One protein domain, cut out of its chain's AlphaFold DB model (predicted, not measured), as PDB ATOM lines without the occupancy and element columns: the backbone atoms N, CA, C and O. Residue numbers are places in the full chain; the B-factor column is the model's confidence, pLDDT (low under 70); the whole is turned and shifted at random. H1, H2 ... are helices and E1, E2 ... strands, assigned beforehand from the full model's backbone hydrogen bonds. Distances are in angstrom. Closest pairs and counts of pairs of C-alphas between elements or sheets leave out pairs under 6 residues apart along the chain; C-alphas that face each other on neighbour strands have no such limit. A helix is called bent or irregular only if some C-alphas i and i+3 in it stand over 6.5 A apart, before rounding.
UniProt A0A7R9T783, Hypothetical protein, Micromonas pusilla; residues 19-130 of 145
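This is residues 19 to 130 of the 145 residues of the protein "Hypothetical protein" of Micromonas pusilla (UniProt A0A7R9T783). A strongly twisted, curled sheet of five strands forms the body, with the short helix H3 packed over one face at E1 and E2, and an arm of H1 and H2 leading away from the sheet. H1 starts at the end of E5 and meets the sheet only with residues 86 to 89; H2 then folds back at a steep angle to H1, and residues 101 to 106 stick out. The printed part has 112 residues with five named strands followed by three named helices, E1 E2 E3 E4 E5 H1 H2 H3, in the class mixed, helices and strands. The sheet's order is E1 E2 E5 E4 E3, antiparallel throughout. The whole is only just loose, close to compact, with a radius of gyration of the C-alphas of 16.2 A and spans of 48 by 36 by 34 A.

E1 is residues 19 to 23, from C-alpha 19 at (-52.589, 20.416, 10.626), and E2 is residues 30 to 35. E3 is residues 47 to 49. E4, residues 56 to 66, is 28.4 A long, and E5, residues 75 to 85, is 25.0 A long and bends by 68 degrees at residue 79. H1, residues 86 to 98, is 18.3 A long and ends at C-alpha 98, (-32.343, 17.808, -17.002). H2 is residues 105 to 112, and H3 is residues 122 to 128, with C-alpha 128 at (-53.132, 8.477, -0.018).

E1 and E2 are a hairpin, with N 22 and O 32 at 2.9 A. E2 and E5 are antiparallel neighbours, with N 33 and O 83 at 2.9 A. E4 and E5 are a hairpin, with N 59 and O 84 at 2.8 A. E3 and E4 are a hairpin at 116 degrees between directions, with N 48 and O 58 at 2.8 A. E3 E4 E5 are a meander, each strand the antiparallel neighbour of the one before; with E2, antiparallel neighbour of E5, they make a Greek key. H3 is on the sheet at a height of 9.6 A, over E1 and, only just, with 3 C-alphas, over E2; it runs along the strands, at 14 degrees to E1 on the local plane. The closest C-alphas of E2 and H3 are those of Val 31 and Val 124, 6.6 A apart. H1 only grazes the sheet; its closest C-alpha pair with E4 is Ser 86 and Gly 58, 4.4 A. H1 and H2 touch at a steep tilt of 48 degrees, opposite ways, closest at the C-alphas of Ala 95 and Ala 111, 4.7 A. H2 is not on the sheet, and H1 and H3 are apart. H1 is only just irregular, C-alphas 88 and 91 being 6.8 A apart. Every O i to N i+4 pair is within hydrogen-bond range in H2 and H3, and 7 of 9 in H1.

The C-alphas farthest apart are those of Asp 70 and Gly 100, 51.4 A. The printed part has no cut. The link from E2 to E3, 11 residues, is long. The mean pLDDT of the printed part is 86.0, and residues 68 to 73 and residue 118 are under 70.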
ATOM      1  N   SER A  19     -51.886  21.179   9.592       95.19
ATOM      2  CA  SER A  19     -52.589  20.416  10.626       95.19
ATOM      3  C   SER A  19     -51.871  19.105  10.951       95.19
ATOM      4  O   SER A  19     -51.813  18.703  12.113       95.19
ATOM      5  N   ALA A  20     -51.299  18.451   9.937       94.38
ATOM      6  CA  ALA A  20     -50.507  17.236  10.091       94.38
ATOM      7  C   ALA A  20     -49.508  17.060   8.942       94.38
ATOM      8  O   ALA A  20     -49.748  17.495   7.813       94.38
ATOM      9  N   VAL A  21     -48.416  16.358   9.247       94.19
ATOM     10  CA  VAL A  21     -47.425  15.871   8.286       94.19
ATOM     11  C   VAL A  21     -47.375  14.357   8.427       94.19
ATOM     12  O   VAL A  21     -46.887  13.855   9.439       94.19
ATOM     13  N   VAL A  22     -47.884  13.632   7.434       92.12
ATOM     14  CA  VAL A  22     -47.765  12.171   7.389       92.12
ATOM     15  C   VAL A  22     -46.422  11.830   6.760       92.12
ATOM     16  O   VAL A  22     -46.042  12.410   5.738       92.12
ATOM     17  N   ARG A  23     -45.684  10.923   7.394       90.56
ATOM     18  CA  ARG A  23     -44.348  10.496   6.978       90.56
ATOM     19  C   ARG A  23     -44.348   9.010   6.682       90.56
ATOM     20  O   ARG A  23     -45.113   8.277   7.297       90.56
ATOM     21  N   ARG A  24     -43.464   8.609   5.772       87.25
ATOM     22  CA  ARG A  24     -43.119   7.208   5.542       87.25
ATOM     23  C   ARG A  24     -42.288   6.698   6.718       87.25
ATOM     24  O   ARG A  24     -41.201   7.228   6.951       87.25
ATOM     25  N   GLY A  25     -42.775   5.705   7.449       82.38
ATOM     26  CA  GLY A  25     -42.125   5.149   8.630       82.38
ATOM     27  C   GLY A  25     -41.785   6.182   9.714       82.38
ATOM     28  O   GLY A  25     -42.154   7.361   9.672       82.38
ATOM     29  N   VAL A  26     -41.031   5.745  10.724       78.81
ATOM     30  CA  VAL A  26     -40.567   6.633  11.799       78.81
ATOM     31  C   VAL A  26     -39.404   7.487  11.289       78.81
ATOM     32  O   VAL A  26     -38.346   6.974  10.940       78.81
ATOM     33  N   GLY A  27     -39.599   8.807  11.249       80.44
ATOM     34  CA  GLY A  27     -38.561   9.769  10.859       80.44
ATOM     35  C   GLY A  27     -38.283   9.869   9.354       80.44
ATOM     36  O   GLY A  27     -37.432  10.667   8.961       80.44
ATOM     37  N   GLY A  28     -38.997   9.124   8.506       86.12
ATOM     38  CA  GLY A  28     -38.786   9.165   7.062       86.12
ATOM     39  C   GLY A  28     -39.387  10.394   6.379       86.12
ATOM     40  O   GLY A  28     -39.790  11.382   7.008       86.12
ATOM     41  N   GLU A  29     -39.387  10.361   5.049       87.94
ATOM     42  CA  GLU A  29     -39.788  11.486   4.204       87.94
ATOM     43  C   GLU A  29     -41.278  11.828   4.389       87.94
ATOM     44  O   GLU A  29     -42.102  10.927   4.566       87.94
ATOM     45  N   PRO A  30     -41.659  13.119   4.356       91.12
ATOM     46  CA  PRO A  30     -43.063  13.494   4.331       91.12
ATOM     47  C   PRO A  30     -43.705  13.006   3.027       91.12
ATOM     48  O   PRO A  30     -43.157  13.214   1.942       91.12
ATOM     49  N   VAL A  31     -44.883  12.398   3.141       91.62
ATOM     50  CA  VAL A  31     -45.642  11.834   2.010       91.62
ATOM     51  C   VAL A  31     -46.963  12.559   1.765       91.62
ATOM     52  O   VAL A  31     -47.439  12.583   0.635       91.62
ATOM     53  N   MET A  32     -47.522  13.204   2.794       93.88
ATOM     54  CA  MET A  32     -48.753  13.988   2.708       93.88
ATOM     55  C   MET A  32     -48.725  15.120   3.739       93.88
ATOM     56  O   MET A  32     -48.393  14.907   4.909       93.88
ATOM     57  N   LEU A  33     -49.096  16.326   3.315       96.12
ATOM     58  CA  LEU A  33     -49.435  17.428   4.213       96.12
ATOM     59  C   LEU A  33     -50.950  17.559   4.297       96.12
ATOM     60  O   LEU A  33     -51.645  17.391   3.295       96.12
ATOM     61  N   THR A  34     -51.441  17.930   5.474       96.81
ATOM     62  CA  THR A  34     -52.818  18.403   5.632       96.81
ATOM     63  C   THR A  34     -52.824  19.826   6.149       96.81
ATOM     64  O   THR A  34     -51.997  20.175   6.997       96.81
ATOM     65  N   THR A  35     -53.736  20.658   5.651       96.00
ATOM     66  CA  THR A  35     -53.832  22.058   6.083       96.00
ATOM     67  C   THR A  35     -55.249  22.444   6.481       96.00
ATOM     68  O   THR A  35     -56.221  21.814   6.063       96.00
ATOM     69  N   SER A  36     -55.349  23.502   7.288       96.19
ATOM     70  CA  SER A  36     -56.614  24.157   7.633       96.19
ATOM     71  C   SER A  36     -56.975  25.326   6.711       96.19
ATOM     72  O   SER A  36     -57.986  25.993   6.950       96.19
ATOM     73  N   ALA A  37     -56.126  25.637   5.725       94.94
ATOM     74  CA  ALA A  37     -56.380  26.712   4.775       94.94
ATOM     75  C   ALA A  37     -57.637  26.380   3.962       94.94
ATOM     76  O   ALA A  37     -57.867  25.222   3.611       94.94
ATOM     77  N   ALA A  38     -58.477  27.379   3.694       94.81
ATOM     78  CA  ALA A  38     -59.688  27.169   2.912       94.81
ATOM     79  C   ALA A  38     -59.323  26.970   1.435       94.81
ATOM     80  O   ALA A  38     -58.840  27.894   0.780       94.81
ATOM     81  N   VAL A  39     -59.557  25.769   0.920       91.12
ATOM     82  CA  VAL A  39     -59.320  25.400  -0.477       91.12
ATOM     83  C   VAL A  39     -60.672  25.131  -1.124       91.12
ATOM     84  O   VAL A  39     -61.458  24.320  -0.635       91.12
ATOM     85  N   HIS A  40     -60.958  25.829  -2.218       86.94
ATOM     86  CA  HIS A  40     -62.202  25.677  -2.971       86.94
ATOM     87  C   HIS A  40     -61.996  24.804  -4.216       86.94
ATOM     88  O   HIS A  40     -60.868  24.497  -4.607       86.94
ATOM     89  N   SER A  41     -63.094  24.375  -4.840       82.69
ATOM     90  CA  SER A  41     -63.048  23.625  -6.098       82.69
ATOM     91  C   SER A  41     -62.244  24.382  -7.156       82.69
ATOM     92  O   SER A  41     -62.467  25.575  -7.354       82.69
ATOM     93  N   GLY A  42     -61.340  23.684  -7.842       83.69
ATOM     94  CA  GLY A  42     -60.462  24.273  -8.859       83.69
ATOM     95  C   GLY A  42     -59.115  24.777  -8.332       83.69
ATOM     96  O   GLY A  42     -58.280  25.168  -9.135       83.69
ATOM     97  N   ALA A  43     -58.862  24.725  -7.019       86.12
ATOM     98  CA  ALA A  43     -57.563  25.093  -6.440       86.12
ATOM     99  C   ALA A  43     -56.536  23.937  -6.398       86.12
ATOM    100  O   ALA A  43     -55.422  24.122  -5.905       86.12
ATOM    101  N   SER A  44     -56.886  22.747  -6.900       87.56
ATOM    102  CA  SER A  44     -55.929  21.651  -7.120       87.56
ATOM    103  C   SER A  44     -54.791  22.116  -8.034       87.56
ATOM    104  O   SER A  44     -55.030  22.799  -9.024       87.56
ATOM    105  N   GLY A  45     -53.551  21.768  -7.690       89.94
ATOM    106  CA  GLY A  45     -52.346  22.320  -8.316       89.94
ATOM    107  C   GLY A  45     -51.880  23.657  -7.720       89.94
ATOM    108  O   GLY A  45     -50.826  24.157  -8.101       89.94
ATOM    109  N   GLY A  46     -52.616  24.238  -6.766       93.06
ATOM    110  CA  GLY A  46     -52.192  25.432  -6.034       93.06
ATOM    111  C   GLY A  46     -51.027  25.165  -5.074       93.06
ATOM    112  O   GLY A  46     -50.846  24.051  -4.581       93.06
ATOM    113  N   ALA A  47     -50.236  26.196  -4.774       95.19
ATOM    114  CA  ALA A  47     -49.105  26.086  -3.856       95.19
ATOM    115  C   ALA A  47     -49.533  26.253  -2.389       95.19
ATOM    116  O   ALA A  47     -50.249  27.188  -2.033       95.19
ATOM    117  N   VAL A  48     -49.009  25.393  -1.517       96.00
ATOM    118  CA  VAL A  48     -48.970  25.635  -0.073       96.00
ATOM    119  C   VAL A  48     -47.665  26.357   0.234       96.00
ATOM    120  O   VAL A  48     -46.580  25.791   0.070       96.00
ATOM    121  N   VAL A  49     -47.769  27.605   0.682       95.94
ATOM    122  CA  VAL A  49     -46.624  28.480   0.965       95.94
ATOM    123  C   VAL A  49     -46.500  28.756   2.456       95.94
ATOM    124  O   VAL A  49     -47.494  28.997   3.144       95.94
ATOM    125  N   ARG A  50     -45.271  28.739   2.974       95.75
ATOM    126  CA  ARG A  50     -44.998  29.202   4.333       95.75
ATOM    127  C   ARG A  50     -45.027  30.727   4.341       95.75
ATOM    128  O   ARG A  50     -44.255  31.379   3.649       95.75
ATOM    129  N   ALA A  51     -45.910  31.296   5.156       93.00
ATOM    130  CA  ALA A  51     -46.131  32.742   5.192       93.00
ATOM    131  C   ALA A  51     -44.896  33.550   5.634       93.00
ATOM    132  O   ALA A  51     -44.762  34.705   5.247       93.00
ATOM    133  N   ALA A  52     -44.009  32.958   6.439       93.81
ATOM    134  CA  ALA A  52     -42.848  33.647   6.999       93.81
ATOM    135  C   ALA A  52     -41.768  33.992   5.959       93.81
ATOM    136  O   ALA A  52     -41.132  35.036   6.068       93.81
ATOM    137  N   ASP A  53     -41.546  33.116   4.977       95.19
ATOM    138  CA  ASP A  53     -40.425  33.198   4.030       95.19
ATOM    139  C   ASP A  53     -40.848  33.011   2.561       95.19
ATOM    140  O   ASP A  53     -40.018  33.107   1.661       95.19
ATOM    141  N   GLY A  54     -42.133  32.752   2.295       94.31
ATOM    142  CA  GLY A  54     -42.663  32.526   0.950       94.31
ATOM    143  C   GLY A  54     -42.273  31.174   0.346       94.31
ATOM    144  O   GLY A  54     -42.533  30.935  -0.833       94.31
ATOM    145  N   VAL A  55     -41.662  30.273   1.121       94.88
ATOM    146  CA  VAL A  55     -41.189  28.984   0.605       94.88
ATOM    147  C   VAL A  55     -42.370  28.060   0.316       94.88
ATOM    148  O   VAL A  55     -43.233  27.837   1.170       94.88
ATOM    149  N   VAL A  56     -42.386  27.462  -0.879       95.00
ATOM    150  CA  VAL A  56     -43.352  26.417  -1.243       95.00
ATOM    151  C   VAL A  56     -43.035  25.139  -0.466       95.00
ATOM    152  O   VAL A  56     -41.983  24.517  -0.637       95.00
ATOM    153  N   ILE A  57     -43.970  24.724   0.383       95.44
ATOM    154  CA  ILE A  57     -43.854  23.519   1.212       95.44
ATOM    155  C   ILE A  57     -44.708  22.360   0.695       95.44
ATOM    156  O   ILE A  57     -44.474  21.219   1.089       95.44
ATOM    157  N   GLY A  58     -45.645  22.612  -0.220       94.62
ATOM    158  CA  GLY A  58     -46.416  21.559  -0.868       94.62
ATOM    159  C   GLY A  58     -47.305  22.045  -2.005       94.62
ATOM    160  O   GLY A  58     -47.372  23.239  -2.289       94.62
ATOM    161  N   LEU A  59     -47.984  21.096  -2.638       95.44
ATOM    162  CA  LEU A  59     -48.910  21.294  -3.747       95.44
ATOM    163  C   LEU A  59     -50.273  20.720  -3.372       95.44
ATOM    164  O   LEU A  59     -50.377  19.534  -3.060       95.44
ATOM    165  N   VAL A  60     -51.306  21.553  -3.398       95.38
ATOM    166  CA  VAL A  60     -52.684  21.168  -3.088       95.38
ATOM    167  C   VAL A  60     -53.167  20.134  -4.096       95.38
ATOM    168  O   VAL A  60     -53.105  20.368  -5.300       95.38
ATOM    169  N   THR A  61     -53.693  19.007  -3.619       94.25
ATOM    170  CA  THR A  61     -54.274  17.978  -4.494       94.25
ATOM    171  C   THR A  61     -55.787  17.956  -4.400       94.25
ATOM    172  O   THR A  61     -56.474  18.074  -5.412       94.25
ATOM    173  N   SER A  62     -56.331  17.807  -3.195       91.31
ATOM    174  CA  SER A  62     -57.751  17.520  -2.997       91.31
ATOM    175  C   SER A  62     -58.222  17.908  -1.601       91.31
ATOM    176  O   SER A  62     -57.431  18.053  -0.673       91.31
ATOM    177  N   ASN A  63     -59.538  18.035  -1.451       92.75
ATOM    178  CA  ASN A  63     -60.188  18.200  -0.157       92.75
ATOM    179  C   ASN A  63     -60.727  16.864   0.344       92.75
ATOM    180  O   ASN A  63     -61.105  16.002  -0.453       92.75
ATOM    181  N   ALA A  64     -60.843  16.733   1.662       91.19
ATOM    182  CA  ALA A  64     -61.617  15.668   2.267       91.19
ATOM    183  C   ALA A  64     -63.084  15.780   1.851       91.19
ATOM    184  O   ALA A  64     -63.666  16.870   1.801       91.19
ATOM    185  N   ARG A  65     -63.667  14.619   1.566       88.75
ATOM    186  CA  ARG A  65     -65.076  14.451   1.233       88.75
ATOM    187  C   ARG A  65     -65.659  13.377   2.127       88.75
ATOM    188  O   ARG A  65     -65.004  12.365   2.376       88.75
ATOM    189  N   ARG A  66     -66.878  13.588   2.599       82.94
ATOM    190  CA  ARG A  66     -67.675  12.521   3.194       82.94
ATOM    191  C   ARG A  66     -68.628  12.031   2.118       82.94
ATOM    192  O   ARG A  66     -69.529  12.765   1.736       82.94
ATOM    193  N   GLY A  67     -68.409  10.807   1.646       72.44
ATOM    194  CA  GLY A  67     -69.373  10.146   0.776       72.44
ATOM    195  C   GLY A  67     -70.656   9.858   1.550       72.44
ATOM    196  O   GLY A  67     -70.603   9.275   2.641       72.44
ATOM    197  N   GLY A  68     -71.794  10.274   1.004       60.50
ATOM    198  CA  GLY A  68     -73.098   9.794   1.444       60.50
ATOM    199  C   GLY A  68     -73.274   8.336   1.021       60.50
ATOM    200  O   GLY A  68     -72.980   7.968  -0.116       60.50
ATOM    201  N   LYS A  69     -73.751   7.476   1.926       55.34
ATOM    202  CA  LYS A  69     -74.488   6.293   1.468       55.34
ATOM    203  C   LYS A  69     -75.863   6.808   1.046       55.34
ATOM    204  O   LYS A  69     -76.454   7.590   1.780       55.34
ATOM    205  N   ASP A  70     -76.326   6.376  -0.120       54.97
ATOM    206  CA  ASP A  70     -77.700   6.574  -0.592       54.97
ATOM    207  C   ASP A  70     -78.051   7.990  -1.097       54.97
ATOM    208  O   ASP A  70     -79.030   8.593  -0.677       54.97
ATOM    209  N   GLY A  71     -77.289   8.506  -2.069       55.41
ATOM    210  CA  GLY A  71     -77.740   9.612  -2.933       55.41
ATOM    211  C   GLY A  71     -77.786  11.010  -2.302       55.41
ATOM    212  O   GLY A  71     -78.076  11.970  -3.013       55.41
ATOM    213  N   ASP A  72     -77.460  11.139  -1.017       57.47
ATOM    214  CA  ASP A  72     -77.189  12.425  -0.374       57.47
ATOM    215  C   ASP A  72     -75.788  12.899  -0.801       57.47
ATOM    216  O   ASP A  72     -74.829  12.122  -0.781       57.47
ATOM    217  N   GLY A  73     -75.687  14.135  -1.293       62.19
ATOM    218  CA  GLY A  73     -74.500  14.644  -1.989       62.19
ATOM    219  C   GLY A  73     -73.190  14.566  -1.190       62.19
ATOM    220  O   GLY A  73     -73.177  14.500   0.036       62.19
ATOM    221  N   ASP A  74     -72.060  14.612  -1.902       73.88
ATOM    222  CA  ASP A  74     -70.732  14.621  -1.282       73.88
ATOM    223  C   ASP A  74     -70.469  15.940  -0.539       73.88
ATOM    224  O   ASP A  74     -70.220  16.983  -1.156       73.88
ATOM    225  N   ASP A  75     -70.421  15.878   0.791       85.81
ATOM    226  CA  ASP A  75     -69.996  17.004   1.619       85.81
ATOM    227  C   ASP A  75     -68.482  17.208   1.503       85.81
ATOM    228  O   ASP A  75     -67.678  16.336   1.855       85.81
ATOM    229  N   VAL A  76     -68.078  18.389   1.030       88.25
ATOM    230  CA  VAL A  76     -66.672  18.807   0.946       88.25
ATOM    231  C   VAL A  76     -66.280  19.556   2.211       88.25
ATOM    232  O   VAL A  76     -66.938  20.519   2.599       88.25
ATOM    233  N   PHE A  77     -65.137  19.201   2.798       90.56
ATOM    234  CA  PHE A  77     -64.547  19.940   3.913       90.56
ATOM    235  C   PHE A  77     -63.455  20.891   3.396       90.56
ATOM    236  O   PHE A  77     -62.301  20.488   3.264       90.56
ATOM    237  N   PRO A  78     -63.755  22.178   3.124       89.56
ATOM    238  CA  PRO A  78     -62.799  23.097   2.496       89.56
ATOM    239  C   PRO A  78     -61.567  23.407   3.355       89.56
ATOM    240  O   PRO A  78     -60.559  23.865   2.832       89.56
ATOM    241  N   ARG A  79     -61.637  23.165   4.669       94.31
ATOM    242  CA  ARG A  79     -60.540  23.374   5.632       94.31
ATOM    243  C   ARG A  79     -59.855  22.071   6.052       94.31
ATOM    244  O   ARG A  79     -59.227  22.019   7.105       94.31
ATOM    245  N   LEU A  80     -60.024  21.012   5.267       94.19
ATOM    246  CA  LEU A  80     -59.271  19.776   5.399       94.19
ATOM    247  C   LEU A  80     -58.880  19.329   3.995       94.19
ATOM    248  O   LEU A  80     -59.660  18.693   3.290       94.19
ATOM    249  N   ASN A  81     -57.681  19.715   3.584       94.62
ATOM    250  CA  ASN A  81     -57.123  19.383   2.279       94.62
ATOM    251  C   ASN A  81     -55.848  18.563   2.425       94.62
ATOM    252  O   ASN A  81     -55.172  18.620   3.452       94.62
ATOM    253  N   PHE A  82     -55.551  17.803   1.381       95.94
ATOM    254  CA  PHE A  82     -54.370  16.974   1.236       95.94
ATOM    255  C   PHE A  82     -53.455  17.624   0.206       95.94
ATOM    256  O   PHE A  82     -53.911  18.202  -0.784       95.94
ATOM    257  N   SER A  83     -52.156  17.598   0.475       96.12
ATOM    258  CA  SER A  83     -51.153  18.203  -0.392       96.12
ATOM    259  C   SER A  83     -49.917  17.323  -0.501       96.12
ATOM    260  O   SER A  83     -49.480  16.725   0.486       96.12
ATOM    261  N   ILE A  84     -49.326  17.288  -1.694       94.12
ATOM    262  CA  ILE A  84     -48.042  16.637  -1.949       94.12
ATOM    263  C   ILE A  84     -46.942  17.516  -1.339       94.12
ATOM    264  O   ILE A  84     -46.836  18.686  -1.713       94.12
ATOM    265  N   PRO A  85     -46.117  17.013  -0.406       94.00
ATOM    266  CA  PRO A  85     -45.009  17.783   0.154       94.00
ATOM    267  C   PRO A  85     -44.004  18.188  -0.933       94.00
ATOM    268  O   PRO A  85     -43.672  17.385  -1.802       94.00
ATOM    269  N   SER A  86     -43.433  19.394  -0.860       91.94
ATOM    270  CA  SER A  86     -42.493  19.895  -1.881       91.94
ATOM    271  C   SER A  86     -41.253  19.016  -2.046       91.94
ATOM    272  O   SER A  86     -40.670  18.934  -3.126       91.94
ATOM    273  N   ARG A  87     -40.877  18.286  -0.991       86.69
ATOM    274  CA  ARG A  87     -39.783  17.318  -1.036       86.69
ATOM    275  C   ARG A  87     -40.051  16.157  -2.002       86.69
ATOM    276  O   ARG A  87     -39.111  15.731  -2.668       86.69
ATOM    277  N   ALA A  88     -41.310  15.734  -2.143       83.69
ATOM    278  CA  ALA A  88     -41.728  14.743  -3.135       83.69
ATOM    279  C   ALA A  88     -41.584  15.265  -4.570       83.69
ATOM    280  O   ALA A  88     -41.174  14.536  -5.467       83.69
ATOM    281  N   LEU A  89     -41.823  16.562  -4.768       84.44
ATOM    282  CA  LEU A  89     -41.728  17.224  -6.070       84.44
ATOM    283  C   LEU A  89     -40.280  17.497  -6.506       84.44
ATOM    284  O   LEU A  89     -40.041  17.858  -7.655       84.44
ATOM    285  N   ARG A  90     -39.290  17.319  -5.617       84.75
ATOM    286  CA  ARG A  90     -37.880  17.604  -5.929       84.75
ATOM    287  C   ARG A  90     -37.381  16.794  -7.126       84.75
ATOM    288  O   ARG A  90     -36.635  17.330  -7.935       84.75
ATOM    289  N   ARG A  91     -37.782  15.525  -7.237       80.31
ATOM    290  CA  ARG A  91     -37.360  14.654  -8.349       80.31
ATOM    291  C   ARG A  91     -37.950  15.121  -9.677       80.31
ATOM    292  O   ARG A  91     -37.205  15.256 -10.634       80.31
ATOM    293  N   LEU A  92     -39.234  15.490  -9.679       80.94
ATOM    294  CA  LEU A  92     -39.903  16.074 -10.847       80.94
ATOM    295  C   LEU A  92     -39.209  17.358 -11.317       80.94
ATOM    296  O   LEU A  92     -39.010  17.562 -12.508       80.94
ATOM    297  N   ARG A  93     -38.791  18.215 -10.380       83.12
ATOM    298  CA  ARG A  93     -38.029  19.421 -10.715       83.12
ATOM    299  C   ARG A  93     -36.672  19.095 -11.347       83.12
ATOM    300  O   ARG A  93     -36.323  19.707 -12.346       83.12
ATOM    301  N   LEU A  94     -35.916  18.163 -10.765       84.81
ATOM    302  CA  LEU A  94     -34.604  17.767 -11.293       84.81
ATOM    303  C   LEU A  94     -34.723  17.143 -12.690       84.81
ATOM    304  O   LEU A  94     -33.896  17.429 -13.549       84.81
ATOM    305  N   ALA A  95     -35.767  16.348 -12.924       81.44
ATOM    306  CA  ALA A  95     -36.104  15.823 -14.244       81.44
ATOM    307  C   ALA A  95     -36.368  16.947 -15.253       81.44
ATOM    308  O   ALA A  95     -35.728  17.001 -16.299       81.44
ATOM    309  N   ALA A  96     -37.236  17.900 -14.905       81.75
ATOM    310  CA  ALA A  96     -37.541  19.040 -15.767       81.75
ATOM    311  C   ALA A  96     -36.301  19.905 -16.078       81.75
ATOM    312  O   ALA A  96     -36.144  20.384 -17.199       81.75
ATOM    313  N   GLU A  97     -35.403  20.091 -15.104       84.56
ATOM    314  CA  GLU A  97     -34.124  20.788 -15.301       84.56
ATOM    315  C   GLU A  97     -33.189  20.004 -16.242       84.56
ATOM    316  O   GLU A  97     -32.546  20.605 -17.106       84.56
ATOM    317  N   ALA A  98     -33.141  18.671 -16.129       82.06
ATOM    318  CA  ALA A  98     -32.343  17.808 -17.002       82.06
ATOM    319  C   ALA A  98     -32.826  17.820 -18.464       82.06
ATOM    320  O   ALA A  98     -32.007  17.682 -19.370       82.06
ATOM    321  N   SER A  99     -34.119  18.060 -18.702       81.44
ATOM    322  CA  SER A  99     -34.680  18.264 -20.046       81.44
ATOM    323  C   SER A  99     -34.197  19.558 -20.724       81.44
ATOM    324  O   SER A  99     -34.553  19.811 -21.870       81.44
ATOM    325  N   GLY A 100     -33.431  20.423 -20.046       79.88
ATOM    326  CA  GLY A 100     -32.857  21.635 -20.643       79.88
ATOM    327  C   GLY A 100     -33.885  22.698 -21.054       79.88
ATOM    328  O   GLY A 100     -33.556  23.600 -21.821       79.88
ATOM    329  N   GLY A 101     -35.125  22.601 -20.562       71.62
ATOM    330  CA  GLY A 101     -36.225  23.490 -20.947       71.62
ATOM    331  C   GLY A 101     -36.796  23.223 -22.344       71.62
ATOM    332  O   GLY A 101     -37.506  24.077 -22.873       71.62
ATOM    333  N   GLN A 102     -36.484  22.073 -22.946       73.81
ATOM    334  CA  GLN A 102     -37.107  21.629 -24.189       73.81
ATOM    335  C   GLN A 102     -38.553  21.211 -23.916       73.81
ATOM    336  O   GLN A 102     -38.772  20.312 -23.114       73.81
ATOM    337  N   ASP A 103     -39.511  21.836 -24.599       78.56
ATOM    338  CA  ASP A 103     -40.938  21.483 -24.548       78.56
ATOM    339  C   ASP A 103     -41.221  20.310 -25.504       78.56
ATOM    340  O   ASP A 103     -41.917  20.439 -26.512       78.56
ATOM    341  N   ASP A 104     -40.556  19.184 -25.244       85.62
ATOM    342  CA  ASP A 104     -40.679  17.942 -26.004       85.62
ATOM    343  C   ASP A 104     -41.172  16.834 -25.069       85.62
ATOM    344  O   ASP A 104     -40.552  16.542 -24.041       85.62
ATOM    345  N   TRP A 105     -42.312  16.236 -25.427       83.69
ATOM    346  CA  TRP A 105     -42.959  15.187 -24.642       83.69
ATOM    347  C   TRP A 105     -42.028  14.001 -24.378       83.69
ATOM    348  O   TRP A 105     -41.981  13.535 -23.243       83.69
ATOM    349  N   GLU A 106     -41.265  13.539 -25.371       85.88
ATOM    350  CA  GLU A 106     -40.403  12.361 -25.221       85.88
ATOM    351  C   GLU A 106     -39.219  12.661 -24.294       85.88
ATOM    352  O   GLU A 106     -38.833  11.833 -23.468       85.88
ATOM    353  N   VAL A 107     -38.665  13.876 -24.382       81.00
ATOM    354  CA  VAL A 107     -37.565  14.333 -23.515       81.00
ATOM    355  C   VAL A 107     -38.035  14.495 -22.072       81.00
ATOM    356  O   VAL A 107     -37.308  14.158 -21.135       81.00
ATOM    357  N   HIS A 108     -39.246  15.012 -21.876       81.62
ATOM    358  CA  HIS A 108     -39.854  15.100 -20.559       81.62
ATOM    359  C   HIS A 108     -40.175  13.719 -20.003       81.62
ATOM    360  O   HIS A 108     -39.750  13.421 -18.893       81.62
ATOM    361  N   GLU A 109     -40.864  12.867 -20.760       83.75
ATOM    362  CA  GLU A 109     -41.205  11.503 -20.356       83.75
ATOM    363  C   GLU A 109     -39.953  10.731 -19.936       83.75
ATOM    364  O   GLU A 109     -39.896  10.242 -18.813       83.75
ATOM    365  N   ALA A 110     -38.894  10.742 -20.751       81.25
ATOM    366  CA  ALA A 110     -37.632  10.088 -20.414       81.25
ATOM    367  C   ALA A 110     -36.968  10.655 -19.145       81.25
ATOM    368  O   ALA A 110     -36.326   9.916 -18.400       81.25
ATOM    369  N   ALA A 111     -37.107  11.959 -18.884       81.75
ATOM    370  CA  ALA A 111     -36.596  12.578 -17.664       81.75
ATOM    371  C   ALA A 111     -37.461  12.255 -16.432       81.75
ATOM    372  O   ALA A 111     -36.936  12.133 -15.323       81.75
ATOM    373  N   PHE A 112     -38.779  12.135 -16.612       81.88
ATOM    374  CA  PHE A 112     -39.747  11.824 -15.561       81.88
ATOM    375  C   PHE A 112     -39.834  10.330 -15.247       81.88
ATOM    376  O   PHE A 112     -40.243   9.980 -14.136       81.88
ATOM    377  N   GLU A 113     -39.436   9.467 -16.177       83.62
ATOM    378  CA  GLU A 113     -39.464   8.019 -16.013       83.62
ATOM    379  C   GLU A 113     -38.695   7.610 -14.749       83.62
ATOM    380  O   GLU A 113     -37.574   8.052 -14.483       83.62
ATOM    381  N   GLY A 114     -39.344   6.823 -13.893       75.19
ATOM    382  CA  GLY A 114     -38.792   6.386 -12.613       75.19
ATOM    383  C   GLY A 114     -38.688   7.456 -11.511       75.19
ATOM    384  O   GLY A 114     -38.321   7.154 -10.368       75.19
ATOM    385  N   CYS A 115     -39.039   8.725 -11.771       77.69
ATOM    386  CA  CYS A 115     -38.966   9.781 -10.749       77.69
ATOM    387  C   CYS A 115     -39.892   9.522  -9.559       77.69
ATOM    388  O   CYS A 115     -39.592   9.943  -8.434       77.69
ATOM    389  N   LEU A 116     -41.012   8.846  -9.809       72.38
ATOM    390  CA  LEU A 116     -42.036   8.551  -8.816       72.38
ATOM    391  C   LEU A 116     -41.940   7.135  -8.245       72.38
ATOM    392  O   LEU A 116     -42.676   6.845  -7.311       72.38
ATOM    393  N   ASP A 117     -40.984   6.305  -8.675       78.69
ATOM    394  CA  ASP A 117     -40.815   4.935  -8.157       78.69
ATOM    395  C   ASP A 117     -40.560   4.917  -6.648       78.69
ATOM    396  O   ASP A 117     -40.998   4.032  -5.925       78.69
ATOM    397  N   ALA A 118     -39.905   5.956  -6.122       68.00
ATOM    398  CA  ALA A 118     -39.709   6.114  -4.679       68.00
ATOM    399  C   ALA A 118     -41.015   6.373  -3.893       68.00
ATOM    400  O   ALA A 118     -41.009   6.288  -2.662       68.00
ATOM    401  N   TYR A 119     -42.092   6.725  -4.599       73.38
ATOM    402  CA  TYR A 119     -43.460   6.910  -4.109       73.38
ATOM    403  C   TYR A 119     -44.401   5.774  -4.557       73.38
ATOM    404  O   TYR A 119     -45.548   5.738  -4.109       73.38
ATOM    405  N   ASP A 120     -43.914   4.833  -5.375       78.12
ATOM    406  CA  ASP A 120     -44.557   3.557  -5.698       78.12
ATOM    407  C   ASP A 120     -44.321   2.566  -4.541       78.12
ATOM    408  O   ASP A 120     -43.564   1.604  -4.618       78.12
ATOM    409  N   ASP A 121     -44.915   2.885  -3.395       84.69
ATOM    410  CA  ASP A 121     -44.748   2.148  -2.147       84.69
ATOM    411  C   ASP A 121     -46.120   1.916  -1.502       84.69
ATOM    412  O   ASP A 121     -46.963   2.818  -1.469       84.69
ATOM    413  N   ASP A 122     -46.371   0.701  -1.007       88.81
ATOM    414  CA  ASP A 122     -47.674   0.319  -0.448       88.81
ATOM    415  C   ASP A 122     -48.070   1.160   0.771       88.81
ATOM    416  O   ASP A 122     -49.250   1.468   0.950       88.81
ATOM    417  N   GLU A 123     -47.099   1.604   1.572       88.44
ATOM    418  CA  GLU A 123     -47.318   2.507   2.702       88.44
ATOM    419  C   GLU A 123     -47.806   3.871   2.202       88.44
ATOM    420  O   GLU A 123     -48.806   4.414   2.679       88.44
ATOM    421  N   VAL A 124     -47.132   4.408   1.182       89.06
ATOM    422  CA  VAL A 124     -47.491   5.682   0.546       89.06
ATOM    423  C   VAL A 124     -48.882   5.587  -0.079       89.06
ATOM    424  O   VAL A 124     -49.714   6.478   0.120       89.06
ATOM    425  N   ARG A 125     -49.176   4.486  -0.780       89.62
ATOM    426  CA  ARG A 125     -50.505   4.217  -1.340       89.62
ATOM    427  C   ARG A 125     -51.564   4.116  -0.256       89.62
ATOM    428  O   ARG A 125     -52.658   4.645  -0.446       89.62
ATOM    429  N   ALA A 126     -51.286   3.451   0.861       91.00
ATOM    430  CA  ALA A 126     -52.226   3.348   1.969       91.00
ATOM    431  C   ALA A 126     -52.556   4.734   2.539       91.00
ATOM    432  O   ALA A 126     -53.735   5.067   2.660       91.00
ATOM    433  N   VAL A 127     -51.540   5.576   2.763       91.50
ATOM    434  CA  VAL A 127     -51.713   6.961   3.227       91.50
ATOM    435  C   VAL A 127     -52.603   7.767   2.279       91.50
ATOM    436  O   VAL A 127     -53.563   8.393   2.728       91.50
ATOM    437  N   TRP A 128     -52.337   7.732   0.970       91.44
ATOM    438  CA  TRP A 128     -53.132   8.477  -0.018       91.44
ATOM    439  C   TRP A 128     -54.539   7.910  -0.236       91.44
ATOM    440  O   TRP A 128     -55.449   8.657  -0.588       91.44
ATOM    441  N   ASN A 129     -54.749   6.627   0.061       91.62
ATOM    442  CA  ASN A 129     -56.074   6.007   0.127       91.62
ATOM    443  C   ASN A 129     -56.770   6.200   1.484       91.62
ATOM    444  O   ASN A 129     -57.830   5.614   1.707       91.62
ATOM    445  N   LEU A 130     -56.185   6.991   2.394       90.31
ATOM    446  CA  LEU A 130     -56.685   7.227   3.753       90.31
ATOM    447  C   LEU A 130     -56.916   5.924   4.540       90.31
ATOM    448  O   LEU A 130     -57.807   5.834   5.385       90.31
TER     449      LEU A 130